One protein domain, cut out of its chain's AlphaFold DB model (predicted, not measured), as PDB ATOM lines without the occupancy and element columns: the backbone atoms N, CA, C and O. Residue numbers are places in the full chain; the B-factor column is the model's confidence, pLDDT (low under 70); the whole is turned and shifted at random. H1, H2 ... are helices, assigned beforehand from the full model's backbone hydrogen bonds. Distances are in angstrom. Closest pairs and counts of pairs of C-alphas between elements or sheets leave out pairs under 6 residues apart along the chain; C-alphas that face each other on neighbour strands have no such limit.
ATOM      1  N   ARG A   2     277.420 225.713 259.936       88.12
ATOM      2  CA  ARG A   2     276.782 226.505 261.007       88.12
ATOM      3  C   ARG A   2     276.970 225.816 262.356       88.12
ATOM      4  O   ARG A   2     276.960 224.587 262.418       88.12
ATOM      5  N   LEU A   3     277.163 226.599 263.410       92.25
ATOM      6  CA  LEU A   3     277.350 226.102 264.771       92.25
ATOM      7  C   LEU A   3     276.015 225.772 265.438       92.25
ATOM      8  O   LEU A   3     275.007 226.428 265.187       92.25
ATOM      9  N   LEU A   4     276.034 224.772 266.322       87.12
ATOM     10  CA  LEU A   4     274.868 224.374 267.116       87.12
ATOM     11  C   LEU A   4     274.555 225.395 268.214       87.12
ATOM     12  O   LEU A   4     273.391 225.656 268.501       87.12
ATOM     13  N   VAL A   5     275.593 225.978 268.823       93.00
ATOM     14  CA  VAL A   5     275.459 226.996 269.869       93.00
ATOM     15  C   VAL A   5     276.320 228.202 269.509       93.00
ATOM     16  O   VAL A   5     277.530 228.074 269.347       93.00
ATOM     17  N   SER A   6     275.708 229.382 269.429       94.19
ATOM     18  CA  SER A   6     276.406 230.646 269.158       94.19
ATOM     19  C   SER A   6     275.956 231.694 270.175       94.19
ATOM     20  O   SER A   6     274.949 232.360 269.938       94.19
ATOM     21  N   PRO A   7     276.617 231.811 271.346       93.19
ATOM     22  CA  PRO A   7     276.301 232.885 272.280       93.19
ATOM     23  C   PRO A   7     276.583 234.246 271.620       93.19
ATOM     24  O   PRO A   7     277.505 234.333 270.812       93.19
ATOM     25  N   PRO A   8     275.848 235.314 271.961       94.56
ATOM     26  CA  PRO A   8     276.104 236.629 271.389       94.56
ATOM     27  C   PRO A   8     277.422 237.227 271.903       94.56
ATOM     28  O   PRO A   8     277.707 237.120 273.103       94.56
ATOM     29  N   PRO A   9     278.196 237.922 271.043       94.50
ATOM     30  CA  PRO A   9     279.326 238.720 271.497       94.50
ATOM     31  C   PRO A   9     278.871 239.797 272.479       94.50
ATOM     32  O   PRO A   9     277.912 240.540 272.212       94.50
ATOM     33  N   SER A  10     279.559 239.879 273.616       93.88
ATOM     34  CA  SER A  10     279.252 240.858 274.659       93.88
ATOM     35  C   SER A  10     279.791 242.248 274.290       93.88
ATOM     36  O   SER A  10     280.771 242.354 273.551       93.88
ATOM     37  N   PRO A  11     279.172 243.347 274.760       91.06
ATOM     38  CA  PRO A  11     279.638 244.693 274.436       91.06
ATOM     39  C   PRO A  11     281.100 244.909 274.840       91.06
ATOM     40  O   PRO A  11     281.468 244.714 275.995       91.06
ATOM     41  N   GLY A  12     281.934 245.311 273.879       92.31
ATOM     42  CA  GLY A  12     283.360 245.551 274.114       92.31
ATOM     43  C   GLY A  12     284.196 244.287 274.342       92.31
ATOM     44  O   GLY A  12     285.373 244.416 274.669       92.31
ATOM     45  N   GLU A  13     283.620 243.096 274.167       93.94
ATOM     46  CA  GLU A  13     284.333 241.826 274.253       93.94
ATOM     47  C   GLU A  13     285.415 241.717 273.181       93.94
ATOM     48  O   GLU A  13     285.229 242.096 272.028       93.94
ATOM     49  N   LEU A  14     286.562 241.190 273.584       93.25
ATOM     50  CA  LEU A  14     287.677 240.902 272.702       93.25
ATOM     51  C   LEU A  14     287.393 239.665 271.835       93.25
ATOM     52  O   LEU A  14     286.822 238.683 272.314       93.25
ATOM     53  N   LEU A  15     287.843 239.655 270.582       93.50
ATOM     54  CA  LEU A  15     287.585 238.553 269.656       93.50
ATOM     55  C   LEU A  15     288.120 237.210 270.164       93.50
ATOM     56  O   LEU A  15     287.424 236.201 270.074       93.50
ATOM     57  N   SER A  16     289.322 237.180 270.735       90.69
ATOM     58  CA  SER A  16     289.885 235.970 271.334       90.69
ATOM     59  C   SER A  16     289.112 235.503 272.583       90.69
ATOM     60  O   SER A  16     288.972 234.297 272.794       90.69
ATOM     61  N   SER A  17     288.515 236.421 273.354       91.38
ATOM     62  CA  SER A  17     287.560 236.098 274.433       91.38
ATOM     63  C   SER A  17     286.278 235.473 273.879       91.38
ATOM     64  O   SER A  17     285.839 234.416 274.339       91.38
ATOM     65  N   TYR A  18     285.712 236.072 272.830       93.94
ATOM     66  CA  TYR A  18     284.514 235.567 272.170       93.94
ATOM     67  C   TYR A  18     284.738 234.170 271.567       93.94
ATOM     68  O   TYR A  18     283.975 233.239 271.823       93.94
ATOM     69  N   ALA A  19     285.840 233.991 270.839       92.19
ATOM     70  CA  ALA A  19     286.300 232.725 270.276       92.19
ATOM     71  C   ALA A  19     286.406 231.607 271.324       92.19
ATOM     72  O   ALA A  19     286.004 230.464 271.080       92.19
ATOM     73  N   LEU A  20     286.943 231.940 272.498       89.25
ATOM     74  CA  LEU A  20     287.057 231.033 273.632       89.25
ATOM     75  C   LEU A  20     285.676 230.599 274.133       89.25
ATOM     76  O   LEU A  20     285.399 229.402 274.221       89.25
ATOM     77  N   ARG A  21     284.783 231.553 274.409       90.12
ATOM     78  CA  ARG A  21     283.413 231.259 274.854       90.12
ATOM     79  C   ARG A  21     282.626 230.458 273.826       90.12
ATOM     80  O   ARG A  21     281.912 229.532 274.203       90.12
ATOM     81  N   LEU A  22     282.796 230.766 272.544       92.06
ATOM     82  CA  LEU A  22     282.156 230.061 271.440       92.06
ATOM     83  C   LEU A  22     282.581 228.586 271.399       92.06
ATOM     84  O   LEU A  22     281.737 227.691 271.332       92.06
ATOM     85  N   ALA A  23     283.879 228.313 271.523       90.19
ATOM     86  CA  ALA A  23     284.395 226.950 271.585       90.19
ATOM     87  C   ALA A  23     283.871 226.174 272.804       90.19
ATOM     88  O   ALA A  23     283.454 225.019 272.677       90.19
ATOM     89  N   LEU A  24     283.846 226.811 273.979       87.19
ATOM     90  CA  LEU A  24     283.367 226.193 275.218       87.19
ATOM     91  C   LEU A  24     281.859 225.924 275.195       87.19
ATOM     92  O   LEU A  24     281.428 224.859 275.647       87.19
ATOM     93  N   ALA A  25     281.071 226.827 274.607       89.69
ATOM     94  CA  ALA A  25     279.639 226.637 274.385       89.69
ATOM     95  C   ALA A  25     279.355 225.425 273.478       89.69
ATOM     96  O   ALA A  25     278.400 224.690 273.708       89.69
ATOM     97  N   ASN A  26     280.244 225.157 272.516       90.19
ATOM     98  CA  ASN A  26     280.194 223.978 271.645       90.19
ATOM     99  C   ASN A  26     280.984 222.775 272.197       90.19
ATOM    100  O   ASN A  26     281.244 221.822 271.466       90.19
ATOM    101  N   ARG A  27     281.381 222.799 273.479       86.62
ATOM    102  CA  ARG A  27     282.093 221.710 274.179       86.62
ATOM    103  C   ARG A  27     283.382 221.246 273.483       86.62
ATOM    104  O   ARG A  27     283.802 220.098 273.636       86.62
ATOM    105  N   LEU A  28     284.044 222.139 272.753       85.94
ATOM    106  CA  LEU A  28     285.276 221.850 272.027       85.94
ATOM    107  C   LEU A  28     286.460 222.609 272.622       85.94
ATOM    108  O   LEU A  28     286.351 223.733 273.106       85.94
ATOM    109  N   ARG A  29     287.642 221.987 272.545       82.25
ATOM    110  CA  ARG A  29     288.896 222.669 272.880       82.25
ATOM    111  C   ARG A  29     289.098 223.824 271.894       82.25
ATOM    112  O   ARG A  29     289.071 223.544 270.698       82.25
ATOM    113  N   PRO A  30     289.393 225.056 272.323       86.00
ATOM    114  CA  PRO A  30     289.410 226.220 271.424       86.00
ATOM    115  C   PRO A  30     290.365 226.128 270.230       86.00
ATOM    116  O   PRO A  30     290.006 226.534 269.128       86.00
ATOM    117  N   VAL A  31     291.535 225.498 270.389       85.19
ATOM    118  CA  VAL A  31     292.439 225.218 269.254       85.19
ATOM    119  C   VAL A  31     291.806 224.247 268.250       85.19
ATOM    120  O   VAL A  31     291.866 224.468 267.044       85.19
ATOM    121  N   ARG A  32     291.170 223.175 268.738       86.38
ATOM    122  CA  ARG A  32     290.483 222.196 267.880       86.38
ATOM    123  C   ARG A  32     289.249 222.812 267.228       86.38
ATOM    124  O   ARG A  32     289.013 222.564 266.056       86.38
ATOM    125  N   PHE A  33     288.497 223.608 267.981       90.75
ATOM    126  CA  PHE A  33     287.312 224.316 267.518       90.75
ATOM    127  C   PHE A  33     287.639 225.214 266.323       90.75
ATOM    128  O   PHE A  33     287.031 225.060 265.268       90.75
ATOM    129  N   MET A  34     288.667 226.059 266.446       92.00
ATOM    130  CA  MET A  34     289.079 226.931 265.344       92.00
ATOM    131  C   MET A  34     289.593 226.148 264.139       92.00
ATOM    132  O   MET A  34     289.238 226.468 263.011       92.00
ATOM    133  N   ARG A  35     290.323 225.047 264.348       91.44
ATOM    134  CA  ARG A  35     290.726 224.167 263.242       91.44
ATOM    135  C   ARG A  35     289.534 223.553 262.502       91.44
ATOM    136  O   ARG A  35     289.556 223.516 261.280       91.44
ATOM    137  N   VAL A  36     288.506 223.094 263.220       92.62
ATOM    138  CA  VAL A  36     287.272 222.543 262.621       92.62
ATOM    139  C   VAL A  36     286.516 223.606 261.823       92.62
ATOM    140  O   VAL A  36     285.914 223.287 260.803       92.62
ATOM    141  N   LEU A  37     286.587 224.869 262.243       93.62
ATOM    142  CA  LEU A  37     286.040 225.993 261.487       93.62
ATOM    143  C   LEU A  37     286.844 226.356 260.231       93.62
ATOM    144  O   LEU A  37     286.362 227.152 259.439       93.62
ATOM    145  N   GLY A  38     288.034 225.784 260.022       93.56
ATOM    146  CA  GLY A  38     288.930 226.175 258.929       93.56
ATOM    147  C   GLY A  38     289.870 227.332 259.283       93.56
ATOM    148  O   GLY A  38     290.454 227.935 258.394       93.56
ATOM    149  N   LEU A  39     290.055 227.620 260.575       93.19
ATOM    150  CA  LEU A  39     290.905 228.692 261.109       93.19
ATOM    151  C   LEU A  39     292.079 228.120 261.934       93.19
ATOM    152  O   LEU A  39     292.181 228.366 263.141       93.19
ATOM    153  N   PRO A  40     292.966 227.293 261.347       89.06
ATOM    154  CA  PRO A  40     293.988 226.559 262.099       89.06
ATOM    155  C   PRO A  40     295.021 227.466 262.785       89.06
ATOM    156  O   PRO A  40     295.550 227.093 263.831       89.06
ATOM    157  N   THR A  41     295.272 228.648 262.224       86.88
ATOM    158  CA  THR A  41     296.303 229.614 262.634       86.88
ATOM    159  C   THR A  41     295.774 230.700 263.578       86.88
ATOM    160  O   THR A  41     296.552 231.530 264.048       86.88
ATOM    161  N   PHE A  42     294.477 230.685 263.920       88.19
ATOM    162  CA  PHE A  42     293.829 231.716 264.747       88.19
ATOM    163  C   PHE A  42     294.577 231.977 266.068       88.19
ATOM    164  O   PHE A  42     294.748 233.114 266.483       88.19
ATOM    165  N   TRP A  43     295.077 230.920 266.716       84.38
ATOM    166  CA  TRP A  43     295.791 231.007 268.002       84.38
ATOM    167  C   TRP A  43     297.321 231.076 267.876       84.38
ATOM    168  O   TRP A  43     298.033 231.027 268.889       84.38
ATOM    169  N   GLU A  44     297.847 231.100 266.652       80.75
ATOM    170  CA  GLU A  44     299.288 231.190 266.381       80.75
ATOM    171  C   GLU A  44     299.761 232.645 266.325       80.75
ATOM    172  O   GLU A  44     300.914 232.926 266.649       80.75
ATOM    173  N   ARG A  45     298.842 233.563 266.013       81.44
ATOM    174  CA  ARG A  45     299.045 235.012 265.937       81.44
ATOM    175  C   ARG A  45     298.076 235.760 266.853       81.44
ATOM    176  O   ARG A  45     297.177 235.167 267.445       81.44
ATOM    177  N   ASP A  46     298.267 237.068 266.984       85.06
ATOM    178  CA  ASP A  46     297.343 237.936 267.718       85.06
ATOM    179  C   ASP A  46     296.098 238.218 266.864       85.06
ATOM    180  O   ASP A  46     296.038 239.207 266.129       85.06
ATOM    181  N   ALA A  47     295.123 237.305 266.917       87.00
ATOM    182  CA  ALA A  47     293.881 237.392 266.145       87.00
ATOM    183  C   ALA A  47     293.058 238.650 266.457       87.00
ATOM    184  O   ALA A  47     292.256 239.068 265.633       87.00
ATOM    185  N   ASP A  48     293.272 239.290 267.608       89.69
ATOM    186  CA  ASP A  48     292.575 240.531 267.945       89.69
ATOM    187  C   ASP A  48     293.058 241.717 267.093       89.69
ATOM    188  O   ASP A  48     292.330 242.695 266.939       89.69
ATOM    189  N   VAL A  49     294.275 241.638 266.540       86.12
ATOM    190  CA  VAL A  49     294.891 242.675 265.694       86.12
ATOM    191  C   VAL A  49     294.907 242.264 264.225       86.12
ATOM    192  O   VAL A  49     294.625 243.082 263.357       86.12
ATOM    193  N   HIS A  50     295.273 241.014 263.937       84.44
ATOM    194  CA  HIS A  50     295.681 240.607 262.591       84.44
ATOM    195  C   HIS A  50     294.638 239.773 261.835       84.44
ATOM    196  O   HIS A  50     294.976 239.185 260.808       84.44
ATOM    197  N   LEU A  51     293.400 239.675 262.319       85.06
ATOM    198  CA  LEU A  51     292.342 238.898 261.665       85.06
ATOM    199  C   LEU A  51     292.180 239.286 260.187       85.06
ATOM    200  O   LEU A  51     292.112 240.476 259.876       85.06
ATOM    201  N   THR A  52     292.124 238.306 259.281       87.94
ATOM    202  CA  THR A  52     291.900 238.610 257.855       87.94
ATOM    203  C   THR A  52     290.405 238.707 257.531       87.94
ATOM    204  O   THR A  52     289.594 238.099 258.241       87.94
ATOM    205  N   PRO A  53     290.014 239.426 256.457       89.25
ATOM    206  CA  PRO A  53     288.629 239.463 255.979       89.25
ATOM    207  C   PRO A  53     288.020 238.070 255.748       89.25
ATOM    208  O   PRO A  53     286.855 237.830 256.060       89.25
ATOM    209  N   GLU A  54     288.816 237.121 255.260       91.56
ATOM    210  CA  GLU A  54     288.382 235.748 255.002       91.56
ATOM    211  C   GLU A  54     288.118 234.991 256.307       91.56
ATOM    212  O   GLU A  54     287.093 234.324 256.450       91.56
ATOM    213  N   GLU A  55     289.012 235.115 257.291       92.88
ATOM    214  CA  GLU A  55     288.854 234.437 258.579       92.88
ATOM    215  C   GLU A  55     287.615 234.922 259.335       92.88
ATOM    216  O   GLU A  55     286.910 234.135 259.973       92.88
ATOM    217  N   ILE A  56     287.317 236.218 259.255       93.44
ATOM    218  CA  ILE A  56     286.124 236.753 259.895       93.44
ATOM    219  C   ILE A  56     284.842 236.401 259.144       93.44
ATOM    220  O   ILE A  56     283.826 236.138 259.787       93.44
ATOM    221  N   ALA A  57     284.889 236.293 257.813       94.88
ATOM    222  CA  ALA A  57     283.773 235.785 257.025       94.88
ATOM    223  C   ALA A  57     283.443 234.331 257.406       94.88
ATOM    224  O   ALA A  57     282.270 233.974 257.529       94.88
ATOM    225  N   VAL A  58     284.461 233.510 257.689       95.69
ATOM    226  CA  VAL A  58     284.277 232.153 258.225       95.69
ATOM    227  C   VAL A  58     283.567 232.183 259.584       95.69
ATOM    228  O   VAL A  58     282.607 231.433 259.784       95.69
ATOM    229  N   LEU A  59     283.980 233.058 260.510       95.00
ATOM    230  CA  LEU A  59     283.312 233.205 261.811       95.00
ATOM    231  C   LEU A  59     281.866 233.707 261.671       95.00
ATOM    232  O   LEU A  59     280.976 233.198 262.358       95.00
ATOM    233  N   ALA A  60     281.610 234.660 260.772       95.94
ATOM    234  CA  ALA A  60     280.275 235.184 260.486       95.94
ATOM    235  C   ALA A  60     279.361 234.085 259.932       95.94
ATOM    236  O   ALA A  60     278.283 233.834 260.471       95.94
ATOM    237  N   ALA A  61     279.834 233.340 258.929       96.00
ATOM    238  CA  ALA A  61     279.100 232.223 258.344       96.00
ATOM    239  C   ALA A  61     278.807 231.112 259.368       96.00
ATOM    240  O   ALA A  61     277.740 230.493 259.331       96.00
ATOM    241  N   ALA A  62     279.744 230.859 260.287       96.06
ATOM    242  CA  ALA A  62     279.601 229.826 261.302       96.06
ATOM    243  C   ALA A  62     278.637 230.199 262.430       96.06
ATOM    244  O   ALA A  62     277.861 229.353 262.877       96.06
ATOM    245  N   THR A  63     278.684 231.450 262.882       95.94
ATOM    246  CA  THR A  63     277.888 231.939 264.017       95.94
ATOM    247  C   THR A  63     276.526 232.492 263.608       95.94
ATOM    248  O   THR A  63     275.614 232.527 264.428       95.94
ATOM    249  N   GLY A  64     276.373 232.911 262.348       95.38
ATOM    250  CA  GLY A  64     275.184 233.602 261.852       95.38
ATOM    251  C   GLY A  64     275.110 235.082 262.242       95.38
ATOM    252  O   GLY A  64     274.097 235.717 261.959       95.38
ATOM    253  N   TYR A  65     276.145 235.640 262.882       96.12
ATOM    254  CA  TYR A  65     276.200 237.067 263.200       96.12
ATOM    255  C   TYR A  65     276.721 237.901 262.022       96.12
ATOM    256  O   TYR A  65     277.564 237.413 261.265       96.12
ATOM    257  N   PRO A  66     276.273 239.168 261.891       94.75
ATOM    258  CA  PRO A  66     276.812 240.093 260.900       94.75
ATOM    259  C   PRO A  66     278.323 240.273 261.043       94.75
ATOM    260  O   PRO A  66     278.861 240.247 262.157       94.75
ATOM    261  N   LEU A  67     278.994 240.499 259.915       93.62
ATOM    262  CA  LEU A  67     280.440 240.686 259.853       93.62
ATOM    263  C   LEU A  67     280.892 241.832 260.768       93.62
ATOM    264  O   LEU A  67     281.842 241.692 261.534       93.62
ATOM    265  N   GLU A  68     280.149 242.932 260.749       91.56
ATOM    266  CA  GLU A  68     280.409 244.163 261.493       91.56
ATOM    267  C   GLU A  68     280.371 243.911 263.004       91.56
ATOM    268  O   GLU A  68     281.205 244.414 263.755       91.56
ATOM    269  N   ARG A  69     279.444 243.057 263.461       92.50
ATOM    270  CA  ARG A  69     279.316 242.675 264.875       92.50
ATOM    271  C   ARG A  69     280.560 241.929 265.363       92.50
ATOM    272  O   ARG A  69     280.980 242.123 266.503       92.50
ATOM    273  N   LEU A  70     281.129 241.069 264.521       93.88
ATOM    274  CA  LEU A  70     282.347 240.322 264.839       93.88
ATOM    275  C   LEU A  70     283.602 241.190 264.684       93.88
ATOM    276  O   LEU A  70     284.525 241.064 265.488       93.88
ATOM    277  N   LEU A  71     283.618 242.110 263.713       91.62
ATOM    278  CA  LEU A  71     284.704 243.076 263.524       91.62
ATOM    279  C   LEU A  71     284.822 243.991 264.740       91.62
ATOM    280  O   LEU A  71     285.933 244.257 265.199       91.62
ATOM    281  N   GLU A  72     283.697 244.376 265.339       91.56
ATOM    282  CA  GLU A  72     283.653 245.102 266.608       91.56
ATOM    283  C   GLU A  72     284.167 244.297 267.811       91.56
ATOM    284  O   GLU A  72     284.301 244.857 268.889       91.56
ATOM    285  N   CYS A  73     284.496 243.012 267.678       93.88
ATOM    286  CA  CYS A  73     285.240 242.290 268.718       93.88
ATOM    287  C   CYS A  73     286.763 242.400 268.517       93.88
ATOM    288  O   CYS A  73     287.539 242.205 269.456       93.88
ATOM    289  N   SER A  74     287.213 242.734 267.306       92.38
ATOM    290  CA  SER A  74     288.623 242.994 267.012       92.38
ATOM    291  C   SER A  74     289.053 244.387 267.487       92.38
ATOM    292  O   SER A  74     288.234 245.245 267.843       92.38
TER     293      SER A  74
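What this domain is: This is residues 2 to 74 of the 447 residues of an uncharacterized protein of Deinococcus budaensis (UniProt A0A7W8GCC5). A small rounded globule of five short helices, with the two longer ones, H1 and H4, on opposite sides of its middle and apart from each other. H2 stands crosswise near the last residues of H1, H3 packs on the first residues of H1, and H5 packs on H4 and comes close to where H1 begins, while residues 2 to 14, with no named element, run over the outside. The printed part has 73 residues with five named helices, H1 to H5 in that order along the chain, and no named strand. The class is all helix, with 38 of the 73 printed residues in helices. The whole is compact, with a radius of gyration of the C-alphas of 10.7 A, and spans 25 by 24 by 18 A.

Where its parts are: Residues 2 to 14 come first, and their C-alphas lie 10 to 15 A from the mean of all C-alphas. H1, residues 15 to 25, begins with C-alpha 15 at (287.585, 238.553, 269.656) and is 15.1 A long from first to last C-alpha. H2 is residues 30 to 36, 9.8 A long, and H3 is the four residues 47 to 50. H4, residues 53 to 63, begins with C-alpha 53 at (288.629, 239.463, 255.979) and is 15.4 A long. H5, residues 67 to 71, ends with C-alpha 71 at (284.704, 243.076, 263.524).

How they stand to each other: H1 touches H2, and their closest C-alphas, those of Ala 23 and Pro 30, are 5.1 A apart. The lines of these two helices are about perpendicular, at 82 degrees. H1 also touches H3, where the closest C-alphas, those of Leu 15 and Asp 48, are 5.6 A apart. H1 and H5 are close but not clearly touching, with the C-alphas of Leu 15 and Leu 70 the closest at 7.3 A. H5 touches H4, with 5.5 A between their closest C-alphas, those of Ala 60 and Leu 67. H4 is apart from H1, H2 and H3. In H1, H2, H4 and H5 every O i to N i+4 pair is within hydrogen-bond range; H3 is too short for such a pair, and its one O i to N i+3 pair is not within range.

The domain as a whole: The two C-alphas farthest apart, those of Leu 4 and Val 49, are 27.2 A from each other. The first and last printed C-alphas, those of Arg 2 and Ser 74, are 21.2 A apart. The printed part has no cut. The links H1 to H2, H3 to H4 and H4 to H5 are tight, and the link H2 to H3, with 10 residues, is short. The mean pLDDT of the printed part is 90.8, and no printed residue is under 70.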